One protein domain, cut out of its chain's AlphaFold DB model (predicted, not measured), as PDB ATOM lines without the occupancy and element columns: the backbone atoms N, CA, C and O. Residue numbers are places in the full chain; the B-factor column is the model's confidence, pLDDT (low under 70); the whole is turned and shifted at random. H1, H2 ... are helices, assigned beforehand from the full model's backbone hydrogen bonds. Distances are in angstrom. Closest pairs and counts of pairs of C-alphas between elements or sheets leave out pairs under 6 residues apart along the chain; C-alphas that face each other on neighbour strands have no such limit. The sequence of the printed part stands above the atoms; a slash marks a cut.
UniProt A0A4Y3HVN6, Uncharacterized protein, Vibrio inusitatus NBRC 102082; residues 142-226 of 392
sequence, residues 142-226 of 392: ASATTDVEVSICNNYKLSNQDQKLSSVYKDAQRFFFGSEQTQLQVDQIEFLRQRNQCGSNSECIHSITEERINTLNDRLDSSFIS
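Overview. This is residues 142 to 226 of the 392 residues of an uncharacterized protein of Vibrio inusitatus NBRC 102082 (UniProt A0A4Y3HVN6). Three long helices make an up-and-down bundle, with H2 and H4 side by side along much of their length and H3 running back beside them less closely, and the short helix H1 lies across the end where H2 and H4 begin and H3 ends. The centres of the three long helices make a triangle, and H4 is the longest helix. The printed part has 85 residues with four named helices, in the order H1, H2, H3, H4, and no named strand; the class is all helix. The whole is compact, with a radius of gyration of the C-alphas of 13.4 A, and elongated, spanning 39 by 21 by 20 A.

Along the chain. H4, residues 202 to 225, runs 34.1 A from C-alpha 202 at (-26.725, 9.876, -51.118) to C-alpha 225 at (-7.298, -8.808, -30.193). H2, residues 156 to 175, is 28.4 A long from first to last C-alpha. H3, residues 179 to 196, is 26.1 A long. H1, residues 147 to 153, is 9.9 A long and begins at C-alpha 147, at (-35.853, 4.936, -52.412).

Arrangement. H2, H3 and H4 form a bundle that is up and down, each helix running against the one before it in the chain. H4 and H2 touch with 19 pairs of C-alphas within 8 A, the closest being those of Leu 165 and Ile 213 at 5.5 A, at a shallow tilt of 26 degrees, the same way. H3 and H4 are a helical hairpin at a shallow tilt of 12 degrees, opposite ways; they touch through residues 191 to 195 and 204 to 212 alone, the closest C-alphas being those of Arg 195 and Ile 205 at 5.9 A. H2 and H3 are also a helical hairpin, at a shallow tilt of 15 degrees, opposite ways; they touch through residues 172 to 173 and 181 to 184 alone, the closest C-alphas being those of Gln 173 and Gln 181 at 6.5 A. H1 and H2 touch only at the corner by their link, with the C-alphas of Ile 152 and Leu 158 closest at 5.0 A, about perpendicular at 88 degrees. H1 only just touches H3, with 3 pairs of C-alphas within 8 A, the closest those of Val 148 and Asn 196 at 5.9 A; H3 takes part with residues 195 to 196 alone. In H1, H2, H3 and H4 every O i to N i+4 pair is within hydrogen-bond range.

Size, cuts and confidence. The two C-alphas farthest apart are those of Ala 142 and Ser 226, at 41.5 A. The printed part has no cut, and the links H1 to H2, H2 to H3 and H3 to H4 are tight. The mean pLDDT of the printed part is 85.3; it is under 70 at residues 156 to 157, 160, 175, 177 and 223 to 226.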
ATOM      1  N   ALA A 142     -33.031  -5.422 -59.432       81.06
ATOM      2  CA  ALA A 142     -34.379  -5.656 -59.955       81.06
ATOM      3  C   ALA A 142     -35.415  -5.872 -58.835       81.06
ATOM      4  O   ALA A 142     -36.614  -5.709 -59.057       81.06
ATOM      5  N   SER A 143     -34.944  -6.205 -57.631       83.44
ATOM      6  CA  SER A 143     -35.751  -6.409 -56.429       83.44
ATOM      7  C   SER A 143     -35.786  -5.175 -55.512       83.44
ATOM      8  O   SER A 143     -36.362  -5.248 -54.428       83.44
ATOM      9  N   ALA A 144     -35.184  -4.048 -55.915       88.44
ATOM     10  CA  ALA A 144     -35.180  -2.814 -55.131       88.44
ATOM     11  C   ALA A 144     -36.599  -2.235 -55.003       88.44
ATOM     12  O   ALA A 144     -37.279  -1.995 -56.002       88.44
ATOM     13  N   THR A 145     -37.042  -1.980 -53.771       91.38
ATOM     14  CA  THR A 145     -38.395  -1.458 -53.488       91.38
ATOM     15  C   THR A 145     -38.389  -0.134 -52.737       91.38
ATOM     16  O   THR A 145     -39.397   0.572 -52.740       91.38
ATOM     17  N   THR A 146     -37.271   0.227 -52.103       93.94
ATOM     18  CA  THR A 146     -37.134   1.475 -51.343       93.94
ATOM     19  C   THR A 146     -36.331   2.530 -52.102       93.94
ATOM     20  O   THR A 146     -35.423   2.208 -52.868       93.94
ATOM     21  N   ASP A 147     -36.601   3.811 -51.828       95.06
ATOM     22  CA  ASP A 147     -35.853   4.936 -52.412       95.06
ATOM     23  C   ASP A 147     -34.344   4.857 -52.126       95.06
ATOM     24  O   ASP A 147     -33.528   5.253 -52.962       95.06
ATOM     25  N   VAL A 148     -33.967   4.309 -50.964       97.31
ATOM     26  CA  VAL A 148     -32.568   4.042 -50.599       97.31
ATOM     27  C   VAL A 148     -31.971   2.959 -51.484       97.31
ATOM     28  O   VAL A 148     -30.898   3.173 -52.032       97.31
ATOM     29  N   GLU A 149     -32.639   1.816 -51.655       93.44
ATOM     30  CA  GLU A 149     -32.138   0.724 -52.506       93.44
ATOM     31  C   GLU A 149     -31.978   1.176 -53.957       93.44
ATOM     32  O   GLU A 149     -30.946   0.913 -54.569       93.44
ATOM     33  N   VAL A 150     -32.948   1.930 -54.484       89.94
ATOM     34  CA  VAL A 150     -32.860   2.533 -55.822       89.94
ATOM     35  C   VAL A 150     -31.678   3.504 -55.905       89.94
ATOM     36  O   VAL A 150     -30.960   3.519 -56.903       89.94
ATOM     37  N   SER A 151     -31.440   4.298 -54.860       87.44
ATOM     38  CA  SER A 151     -30.311   5.236 -54.822       87.44
ATOM     39  C   SER A 151     -28.968   4.527 -54.726       87.44
ATOM     40  O   SER A 151     -28.019   4.961 -55.366       87.44
ATOM     41  N   ILE A 152     -28.895   3.426 -53.977       85.19
ATOM     42  CA  ILE A 152     -27.719   2.560 -53.919       85.19
ATOM     43  C   ILE A 152     -27.461   1.983 -55.317       85.19
ATOM     44  O   ILE A 152     -26.378   2.188 -55.854       85.19
ATOM     45  N   CYS A 153     -28.462   1.368 -55.952       80.19
ATOM     46  CA  CYS A 153     -28.347   0.778 -57.292       80.19
ATOM     47  C   CYS A 153     -27.915   1.764 -58.383       80.19
ATOM     48  O   CYS A 153     -27.227   1.378 -59.323       80.19
ATOM     49  N   ASN A 154     -28.312   3.031 -58.268       73.81
ATOM     50  CA  ASN A 154     -27.976   4.073 -59.239       73.81
ATOM     51  C   ASN A 154     -26.719   4.879 -58.869       73.81
ATOM     52  O   ASN A 154     -26.383   5.834 -59.568       73.81
ATOM     53  N   ASN A 155     -26.033   4.541 -57.772       73.31
ATOM     54  CA  ASN A 155     -24.844   5.249 -57.308       73.31
ATOM     55  C   ASN A 155     -23.732   4.261 -56.952       73.31
ATOM     56  O   ASN A 155     -23.807   3.544 -55.953       73.31
ATOM     57  N   TYR A 156     -22.655   4.281 -57.735       63.84
ATOM     58  CA  TYR A 156     -21.525   3.379 -57.543       63.84
ATOM     59  C   TYR A 156     -20.933   3.432 -56.132       63.84
ATOM     60  O   TYR A 156     -20.740   2.388 -55.511       63.84
ATOM     61  N   LYS A 157     -20.660   4.635 -55.609       68.62
ATOM     62  CA  LYS A 157     -20.010   4.789 -54.300       68.62
ATOM     63  C   LYS A 157     -20.845   4.126 -53.210       68.62
ATOM     64  O   LYS A 157     -20.302   3.410 -52.377       68.62
ATOM     65  N   LEU A 158     -22.165   4.297 -53.275       80.31
ATOM     66  CA  LEU A 158     -23.097   3.653 -52.352       80.31
ATOM     67  C   LEU A 158     -23.178   2.138 -52.560       80.31
ATOM     68  O   LEU A 158     -23.235   1.396 -51.584       80.31
ATOM     69  N   SER A 159     -23.153   1.664 -53.804       74.12
ATOM     70  CA  SER A 159     -23.159   0.227 -54.099       74.12
ATOM     71  C   SER A 159     -21.893  -0.484 -53.625       74.12
ATOM     72  O   SER A 159     -21.982  -1.550 -53.018       74.12
ATOM     73  N   ASN A 160     -20.715   0.104 -53.842       67.62
ATOM     74  CA  ASN A 160     -19.450  -0.443 -53.351       67.62
ATOM     75  C   ASN A 160     -19.435  -0.480 -51.817       67.62
ATOM     76  O   ASN A 160     -19.040  -1.461 -51.188       67.62
ATOM     77  N   GLN A 161     -19.946   0.580 -51.195       78.38
ATOM     78  CA  GLN A 161     -20.079   0.647 -49.751       78.38
ATOM     79  C   GLN A 161     -21.059  -0.404 -49.201       78.38
ATOM     80  O   GLN A 161     -20.774  -1.022 -48.175       78.38
ATOM     81  N   ASP A 162     -22.169  -0.669 -49.894       87.75
ATOM     82  CA  ASP A 162     -23.109  -1.741 -49.552       87.75
ATOM     83  C   ASP A 162     -22.452  -3.132 -49.658       87.75
ATOM     84  O   ASP A 162     -22.591  -3.948 -48.743       87.75
ATOM     85  N   GLN A 163     -21.644  -3.388 -50.696       74.81
ATOM     86  CA  GLN A 163     -20.850  -4.621 -50.788       74.81
ATOM     87  C   GLN A 163     -19.859  -4.759 -49.629       74.81
ATOM     88  O   GLN A 163     -19.783  -5.823 -49.008       74.81
ATOM     89  N   LYS A 164     -19.124  -3.688 -49.307       76.25
ATOM     90  CA  LYS A 164     -18.173  -3.674 -48.190       76.25
ATOM     91  C   LYS A 164     -18.883  -3.974 -46.874       76.25
ATOM     92  O   LYS A 164     -18.429  -4.834 -46.121       76.25
ATOM     93  N   LEU A 165     -20.025  -3.333 -46.626       87.81
ATOM     94  CA  LEU A 165     -20.856  -3.625 -45.464       87.81
ATOM     95  C   LEU A 165     -21.308  -5.089 -45.445       87.81
ATOM     96  O   LEU A 165     -21.225  -5.730 -44.402       87.81
ATOM     97  N   SER A 166     -21.760  -5.630 -46.575       82.00
ATOM     98  CA  SER A 166     -22.189  -7.027 -46.679       82.00
ATOM     99  C   SER A 166     -21.059  -8.005 -46.364       82.00
ATOM    100  O   SER A 166     -21.271  -8.971 -45.630       82.00
ATOM    101  N   SER A 167     -19.847  -7.740 -46.859       72.75
ATOM    102  CA  SER A 167     -18.658  -8.540 -46.551       72.75
ATOM    103  C   SER A 167     -18.338  -8.505 -45.059       72.75
ATOM    104  O   SER A 167     -18.295  -9.550 -44.415       72.75
ATOM    105  N   VAL A 168     -18.211  -7.304 -44.487       77.50
ATOM    106  CA  VAL A 168     -17.894  -7.118 -43.063       77.50
ATOM    107  C   VAL A 168     -18.982  -7.724 -42.170       77.50
ATOM    108  O   VAL A 168     -18.688  -8.332 -41.144       77.50
ATOM    109  N   TYR A 169     -20.253  -7.624 -42.564       85.06
ATOM    110  CA  TYR A 169     -21.356  -8.247 -41.839       85.06
ATOM    111  C   TYR A 169     -21.309  -9.779 -41.906       85.06
ATOM    112  O   TYR A 169     -21.522 -10.427 -40.884       85.06
ATOM    113  N   LYS A 170     -20.996 -10.374 -43.067       76.81
ATOM    114  CA  LYS A 170     -20.792 -11.831 -43.190       76.81
ATOM    115  C   LYS A 170     -19.642 -12.308 -42.312       76.81
ATOM    116  O   LYS A 170     -19.770 -13.343 -41.661       76.81
ATOM    117  N   ASP A 171     -18.559 -11.546 -42.256       72.25
ATOM    118  CA  ASP A 171     -17.440 -11.830 -41.366       72.25
ATOM    119  C   ASP A 171     -17.873 -11.728 -39.901       72.25
ATOM    120  O   ASP A 171     -17.688 -12.676 -39.145       72.25
ATOM    121  N   ALA A 172     -18.589 -10.676 -39.504       82.25
ATOM    122  CA  ALA A 172     -19.168 -10.572 -38.163       82.25
ATOM    123  C   ALA A 172     -20.110 -11.745 -37.826       82.25
ATOM    124  O   ALA A 172     -20.060 -12.277 -36.720       82.25
ATOM    125  N   GLN A 173     -20.932 -12.209 -38.772       79.12
ATOM    126  CA  GLN A 173     -21.800 -13.379 -38.582       79.12
ATOM    127  C   GLN A 173     -21.019 -14.682 -38.388       79.12
ATOM    128  O   GLN A 173     -21.513 -15.585 -37.708       79.12
ATOM    129  N   ARG A 174     -19.842 -14.790 -39.015       70.19
ATOM    130  CA  ARG A 174     -18.910 -15.911 -38.865       70.19
ATOM    131  C   ARG A 174     -18.160 -15.833 -37.535       70.19
ATOM    132  O   ARG A 174     -17.978 -16.846 -36.876       70.19
ATOM    133  N   PHE A 175     -17.718 -14.648 -37.128       69.56
ATOM    134  CA  PHE A 175     -16.812 -14.502 -35.990       69.56
ATOM    135  C   PHE A 175     -17.526 -14.327 -34.641       69.56
ATOM    136  O   PHE A 175     -16.994 -14.770 -33.626       69.56
ATOM    137  N   PHE A 176     -18.730 -13.745 -34.604       76.38
ATOM    138  CA  PHE A 176     -19.488 -13.549 -33.361       76.38
ATOM    139  C   PHE A 176     -20.371 -14.755 -33.022       76.38
ATOM    140  O   PHE A 176     -20.976 -15.373 -33.899       76.38
ATOM    141  N   PHE A 177     -20.519 -15.053 -31.728       69.56
ATOM    142  CA  PHE A 177     -21.339 -16.170 -31.243       69.56
ATOM    143  C   PHE A 177     -22.135 -15.834 -29.982       69.56
ATOM    144  O   PHE A 177     -21.943 -14.804 -29.336       69.56
ATOM    145  N   GLY A 178     -23.063 -16.727 -29.626       72.69
ATOM    146  CA  GLY A 178     -23.881 -16.594 -28.423       72.69
ATOM    147  C   GLY A 178     -24.648 -15.270 -28.399       72.69
ATOM    148  O   GLY A 178     -25.356 -14.928 -29.348       72.69
ATOM    149  N   SER A 179     -24.500 -14.510 -27.314       76.88
ATOM    150  CA  SER A 179     -25.144 -13.202 -27.164       76.88
ATOM    151  C   SER A 179     -24.693 -12.179 -28.208       76.88
ATOM    152  O   SER A 179     -25.506 -11.360 -28.627       76.88
ATOM    153  N   GLU A 180     -23.438 -12.226 -28.667       79.31
ATOM    154  CA  GLU A 180     -22.916 -11.262 -29.644       79.31
ATOM    155  C   GLU A 180     -23.540 -11.449 -31.025       79.31
ATOM    156  O   GLU A 180     -23.849 -10.466 -31.699       79.31
ATOM    157  N   GLN A 181     -23.782 -12.700 -31.428       80.88
ATOM    158  CA  GLN A 181     -24.450 -13.017 -32.690       80.88
ATOM    159  C   GLN A 181     -25.920 -12.584 -32.671       80.88
ATOM    160  O   GLN A 181     -26.408 -12.005 -33.641       80.88
ATOM    161  N   THR A 182     -26.619 -12.817 -31.556       84.12
ATOM    162  CA  THR A 182     -27.997 -12.335 -31.374       84.12
ATOM    163  C   THR A 182     -28.048 -10.809 -31.442       84.12
ATOM    164  O   THR A 182     -28.885 -10.251 -32.150       84.12
ATOM    165  N   GLN A 183     -27.115 -10.127 -30.770       89.31
ATOM    166  CA  GLN A 183     -27.038  -8.667 -30.800       89.31
ATOM    167  C   GLN A 183     -26.703  -8.139 -32.202       89.31
ATOM    168  O   GLN A 183     -27.320  -7.179 -32.649       89.31
ATOM    169  N   LEU A 184     -25.798  -8.797 -32.938       92.38
ATOM    170  CA  LEU A 184     -25.442  -8.433 -34.313       92.38
ATOM    171  C   LEU A 184     -26.671  -8.361 -35.234       92.38
ATOM    172  O   LEU A 184     -26.786  -7.413 -36.013       92.38
ATOM    173  N   GLN A 185     -27.584  -9.332 -35.133       91.25
ATOM    174  CA  GLN A 185     -28.810  -9.365 -35.939       91.25
ATOM    175  C   GLN A 185     -29.763  -8.219 -35.580       91.25
ATOM    176  O   GLN A 185     -30.283  -7.551 -36.474       91.25
ATOM    177  N   VAL A 186     -29.962  -7.970 -34.282       95.25
ATOM    178  CA  VAL A 186     -30.797  -6.862 -33.790       95.25
ATOM    179  C   VAL A 186     -30.241  -5.520 -34.272       95.25
ATOM    180  O   VAL A 186     -30.978  -4.723 -34.855       95.25
ATOM    181  N   ASP A 187     -28.935  -5.307 -34.112       95.69
ATOM    182  CA  ASP A 187     -28.261  -4.080 -34.538       95.69
ATOM    183  C   ASP A 187     -28.355  -3.876 -36.057       95.69
ATOM    184  O   ASP A 187     -28.459  -2.745 -36.525       95.69
ATOM    185  N   GLN A 188     -28.309  -4.956 -36.846       97.12
ATOM    186  CA  GLN A 188     -28.387  -4.862 -38.304       97.12
ATOM    187  C   GLN A 188     -29.777  -4.440 -38.783       97.12
ATOM    188  O   GLN A 188     -29.886  -3.634 -39.704       97.12
ATOM    189  N   ILE A 189     -30.836  -4.952 -38.151       96.38
ATOM    190  CA  ILE A 189     -32.217  -4.541 -38.446       96.38
ATOM    191  C   ILE A 189     -32.400  -3.056 -38.124       96.38
ATOM    192  O   ILE A 189     -32.970  -2.310 -38.923       96.38
ATOM    193  N   GLU A 190     -31.885  -2.618 -36.976       96.94
ATOM    194  CA  GLU A 190     -31.964  -1.221 -36.562       96.94
ATOM    195  C   GLU A 190     -31.166  -0.299 -37.496       96.94
ATOM    196  O   GLU A 190     -31.681   0.737 -37.918       96.94
ATOM    197  N   PHE A 191     -29.968  -0.711 -37.918       97.69
ATOM    198  CA  PHE A 191     -29.197  -0.016 -38.951       97.69
ATOM    199  C   PHE A 191     -29.997   0.150 -40.252       97.69
ATOM    200  O   PHE A 191     -30.079   1.258 -40.780       97.69
ATOM    201  N   LEU A 192     -30.625  -0.918 -40.762       96.62
ATOM    202  CA  LEU A 192     -31.416  -0.843 -41.998       96.62
ATOM    203  C   LEU A 192     -32.593   0.129 -41.849       96.62
ATOM    204  O   LEU A 192     -32.880   0.897 -42.769       96.62
ATOM    205  N   ARG A 193     -33.240   0.152 -40.676       97.00
ATOM    206  CA  ARG A 193     -34.310   1.106 -40.360       97.00
ATOM    207  C   ARG A 193     -33.808   2.550 -40.385       97.00
ATOM    208  O   ARG A 193     -34.501   3.404 -40.931       97.00
ATOM    209  N   GLN A 194     -32.635   2.820 -39.814       97.12
ATOM    210  CA  GLN A 194     -32.019   4.151 -39.801       97.12
ATOM    211  C   GLN A 194     -31.579   4.584 -41.203       97.12
ATOM    212  O   GLN A 194     -31.959   5.662 -41.652       97.12
ATOM    213  N   ARG A 195     -30.878   3.716 -41.943       97.56
ATOM    214  CA  ARG A 195     -30.464   3.962 -43.333       97.56
ATOM    215  C   ARG A 195     -31.663   4.313 -44.213       97.56
ATOM    216  O   ARG A 195     -31.607   5.279 -44.965       97.56
ATOM    217  N   ASN A 196     -32.768   3.577 -44.079       97.00
ATOM    218  CA  ASN A 196     -33.979   3.792 -44.875       97.00
ATOM    219  C   ASN A 196     -34.655   5.156 -44.622       97.00
ATOM    220  O   ASN A 196     -35.407   5.618 -45.476       97.00
ATOM    221  N   GLN A 197     -34.359   5.845 -43.511       97.62
ATOM    222  CA  GLN A 197     -34.845   7.213 -43.269       97.62
ATOM    223  C   GLN A 197     -34.164   8.261 -44.162       97.62
ATOM    224  O   GLN A 197     -34.702   9.355 -44.315       97.62
ATOM    225  N   CYS A 198     -33.021   7.942 -44.782       97.62
ATOM    226  CA  CYS A 198     -32.323   8.853 -45.690       97.62
ATOM    227  C   CYS A 198     -33.057   9.092 -47.023       97.62
ATOM    228  O   CYS A 198     -32.730  10.054 -47.724       97.62
ATOM    229  N   GLY A 199     -34.017   8.239 -47.407       96.75
ATOM    230  CA  GLY A 199     -34.656   8.304 -48.727       96.75
ATOM    231  C   GLY A 199     -33.613   8.259 -49.849       96.75
ATOM    232  O   GLY A 199     -32.711   7.433 -49.815       96.75
ATOM    233  N   SER A 200     -33.673   9.176 -50.816       94.31
ATOM    234  CA  SER A 200     -32.679   9.241 -51.902       94.31
ATOM    235  C   SER A 200     -31.437  10.097 -51.608       94.31
ATOM    236  O   SER A 200     -30.659  10.396 -52.516       94.31
ATOM    237  N   ASN A 201     -31.231  10.543 -50.363       97.06
ATOM    238  CA  ASN A 201     -30.082  11.381 -50.023       97.06
ATOM    239  C   ASN A 201     -28.790  10.548 -49.951       97.06
ATOM    240  O   ASN A 201     -28.516   9.888 -48.949       97.06
ATOM    241  N   SER A 202     -27.976  10.632 -51.006       88.12
ATOM    242  CA  SER A 202     -26.725   9.876 -51.118       88.12
ATOM    243  C   SER A 202     -25.705  10.156 -50.007       88.12
ATOM    244  O   SER A 202     -25.108   9.212 -49.500       88.12
ATOM    245  N   GLU A 203     -25.541  11.402 -49.557       92.56
ATOM    246  CA  GLU A 203     -24.600  11.741 -48.477       92.56
ATOM    247  C   GLU A 203     -25.046  11.146 -47.131       92.56
ATOM    248  O   GLU A 203     -24.227  10.631 -46.370       92.56
ATOM    249  N   CYS A 204     -26.355  11.155 -46.861       98.19
ATOM    250  CA  CYS A 204     -26.935  10.528 -45.673       98.19
ATOM    251  C   CYS A 204     -26.726   9.007 -45.683       98.19
ATOM    252  O   CYS A 204     -26.244   8.449 -44.694       98.19
ATOM    253  N   ILE A 205     -27.038   8.345 -46.809       97.56
ATOM    254  CA  ILE A 205     -26.838   6.895 -46.969       97.56
ATOM    255  C   ILE A 205     -25.361   6.557 -46.772       97.56
ATOM    256  O   ILE A 205     -25.051   5.609 -46.047       97.56
ATOM    257  N   HIS A 206     -24.466   7.347 -47.371       92.44
ATOM    258  CA  HIS A 206     -23.031   7.139 -47.257       92.44
ATOM    259  C   HIS A 206     -22.562   7.216 -45.805       92.44
ATOM    260  O   HIS A 206     -21.927   6.286 -45.318       92.44
ATOM    261  N   SER A 207     -22.904   8.296 -45.102       95.88
ATOM    262  CA  SER A 207     -22.474   8.528 -43.719       95.88
ATOM    263  C   SER A 207     -22.926   7.406 -42.773       95.88
ATOM    264  O   SER A 207     -22.107   6.806 -42.078       95.88
ATOM    265  N   ILE A 208     -24.214   7.035 -42.817       97.81
ATOM    266  CA  ILE A 208     -24.768   5.977 -41.952       97.81
ATOM    267  C   ILE A 208     -24.150   4.607 -42.275       97.81
ATOM    268  O   ILE A 208     -23.880   3.805 -41.378       97.81
ATOM    269  N   THR A 209     -23.914   4.319 -43.557       95.00
ATOM    270  CA  THR A 209     -23.313   3.044 -43.979       95.00
ATOM    271  C   THR A 209     -21.834   2.968 -43.583       95.00
ATOM    272  O   THR A 209     -21.375   1.916 -43.143       95.00
ATOM    273  N   GLU A 210     -21.097   4.079 -43.662       93.50
ATOM    274  CA  GLU A 210     -19.692   4.165 -43.249       93.50
ATOM    275  C   GLU A 210     -19.537   3.942 -41.745       93.50
ATOM    276  O   GLU A 210     -18.735   3.107 -41.323       93.50
ATOM    277  N   GLU A 211     -20.352   4.621 -40.937       97.12
ATOM    278  CA  GLU A 211     -20.365   4.454 -39.482       97.12
ATOM    279  C   GLU A 211     -20.631   2.997 -39.088       97.12
ATOM    280  O   GLU A 211     -19.966   2.441 -38.206       97.12
ATOM    281  N   ARG A 212     -21.560   2.334 -39.787       97.44
ATOM    282  CA  ARG A 212     -21.859   0.920 -39.551       97.44
ATOM    283  C   ARG A 212     -20.680   0.013 -39.888       97.44
ATOM    284  O   ARG A 212     -20.387  -0.891 -39.104       97.44
ATOM    285  N   ILE A 213     -20.019   0.235 -41.025       89.00
ATOM    286  CA  ILE A 213     -18.823  -0.523 -41.420       89.00
ATOM    287  C   ILE A 213     -17.734  -0.376 -40.356       89.00
ATOM    288  O   ILE A 213     -17.199  -1.384 -39.901       89.00
ATOM    289  N   ASN A 214     -17.453   0.853 -39.916       90.44
ATOM    290  CA  ASN A 214     -16.432   1.122 -38.902       90.44
ATOM    291  C   ASN A 214     -16.778   0.451 -37.569       90.44
ATOM    292  O   ASN A 214     -15.951  -0.259 -37.011       90.44
ATOM    293  N   THR A 215     -18.034   0.550 -37.125       95.06
ATOM    294  CA  THR A 215     -18.505  -0.111 -35.898       95.06
ATOM    295  C   THR A 215     -18.319  -1.630 -35.948       95.06
ATOM    296  O   THR A 215     -17.945  -2.249 -34.952       95.06
ATOM    297  N   LEU A 216     -18.619  -2.264 -37.087       88.88
ATOM    298  CA  LEU A 216     -18.434  -3.706 -37.237       88.88
ATOM    299  C   LEU A 216     -16.952  -4.086 -37.285       88.88
ATOM    300  O   LEU A 216     -16.578  -5.056 -36.632       88.88
ATOM    301  N   ASN A 217     -16.121  -3.316 -37.991       84.44
ATOM    302  CA  ASN A 217     -14.674  -3.530 -38.026       84.44
ATOM    303  C   ASN A 217     -14.047  -3.385 -36.636       84.44
ATOM    304  O   ASN A 217     -13.328  -4.278 -36.218       84.44
ATOM    305  N   ASP A 218     -14.396  -2.353 -35.867       86.69
ATOM    306  CA  ASP A 218     -13.864  -2.155 -34.512       86.69
ATOM    307  C   ASP A 218     -14.233  -3.315 -33.575       86.69
ATOM    308  O   ASP A 218     -13.431  -3.759 -32.746       86.69
ATOM    309  N   ARG A 219     -15.459  -3.842 -33.708       86.38
ATOM    310  CA  ARG A 219     -15.903  -5.030 -32.964       86.38
ATOM    311  C   ARG A 219     -15.157  -6.288 -33.413       86.38
ATOM    312  O   ARG A 219     -14.790  -7.098 -32.564       86.38
ATOM    313  N   LEU A 220     -14.932  -6.452 -34.717       78.19
ATOM    314  CA  LEU A 220     -14.146  -7.553 -35.275       78.19
ATOM    315  C   LEU A 220     -12.696  -7.491 -34.788       78.19
ATOM    316  O   LEU A 220     -12.217  -8.464 -34.217       78.19
ATOM    317  N   ASP A 221     -12.044  -6.339 -34.887       77.19
ATOM    318  CA  ASP A 221     -10.687  -6.105 -34.394       77.19
ATOM    319  C   ASP A 221     -10.580  -6.368 -32.893       77.19
ATOM    320  O   ASP A 221      -9.671  -7.065 -32.441       77.19
ATOM    321  N   SER A 222     -11.556  -5.905 -32.110       78.19
ATOM    322  CA  SER A 222     -11.629  -6.214 -30.680       78.19
ATOM    323  C   SER A 222     -11.762  -7.718 -30.428       78.19
ATOM    324  O   SER A 222     -11.115  -8.241 -29.521       78.19
ATOM    325  N   SER A 223     -12.541  -8.431 -31.249       68.81
ATOM    326  CA  SER A 223     -12.661  -9.890 -31.159       68.81
ATOM    327  C   SER A 223     -11.362 -10.611 -31.548       68.81
ATOM    328  O   SER A 223     -10.991 -11.584 -30.895       68.81
ATOM    329  N   PHE A 224     -10.611 -10.094 -32.532       63.62
ATOM    330  CA  PHE A 224      -9.306 -10.623 -32.946       63.62
ATOM    331  C   PHE A 224      -8.224 -10.398 -31.880       63.62
ATOM    332  O   PHE A 224      -7.375 -11.268 -31.659       63.62
ATOM    333  N   ILE A 225      -8.264  -9.239 -31.211       61.66
ATOM    334  CA  ILE A 225      -7.298  -8.808 -30.193       61.66
ATOM    335  C   ILE A 225      -7.622  -9.393 -28.813       61.66
ATOM    336  O   ILE A 225      -6.706  -9.543 -28.000       61.66
ATOM    337  N   SER A 226      -8.878  -9.749 -28.521       58.56
ATOM    338  CA  SER A 226      -9.230 -10.371 -27.244       58.56
ATOM    339  C   SER A 226      -8.511 -11.724 -27.097       58.56
ATOM    340  O   SER A 226      -8.771 -12.692 -27.808       58.56
TER     341      SER A 226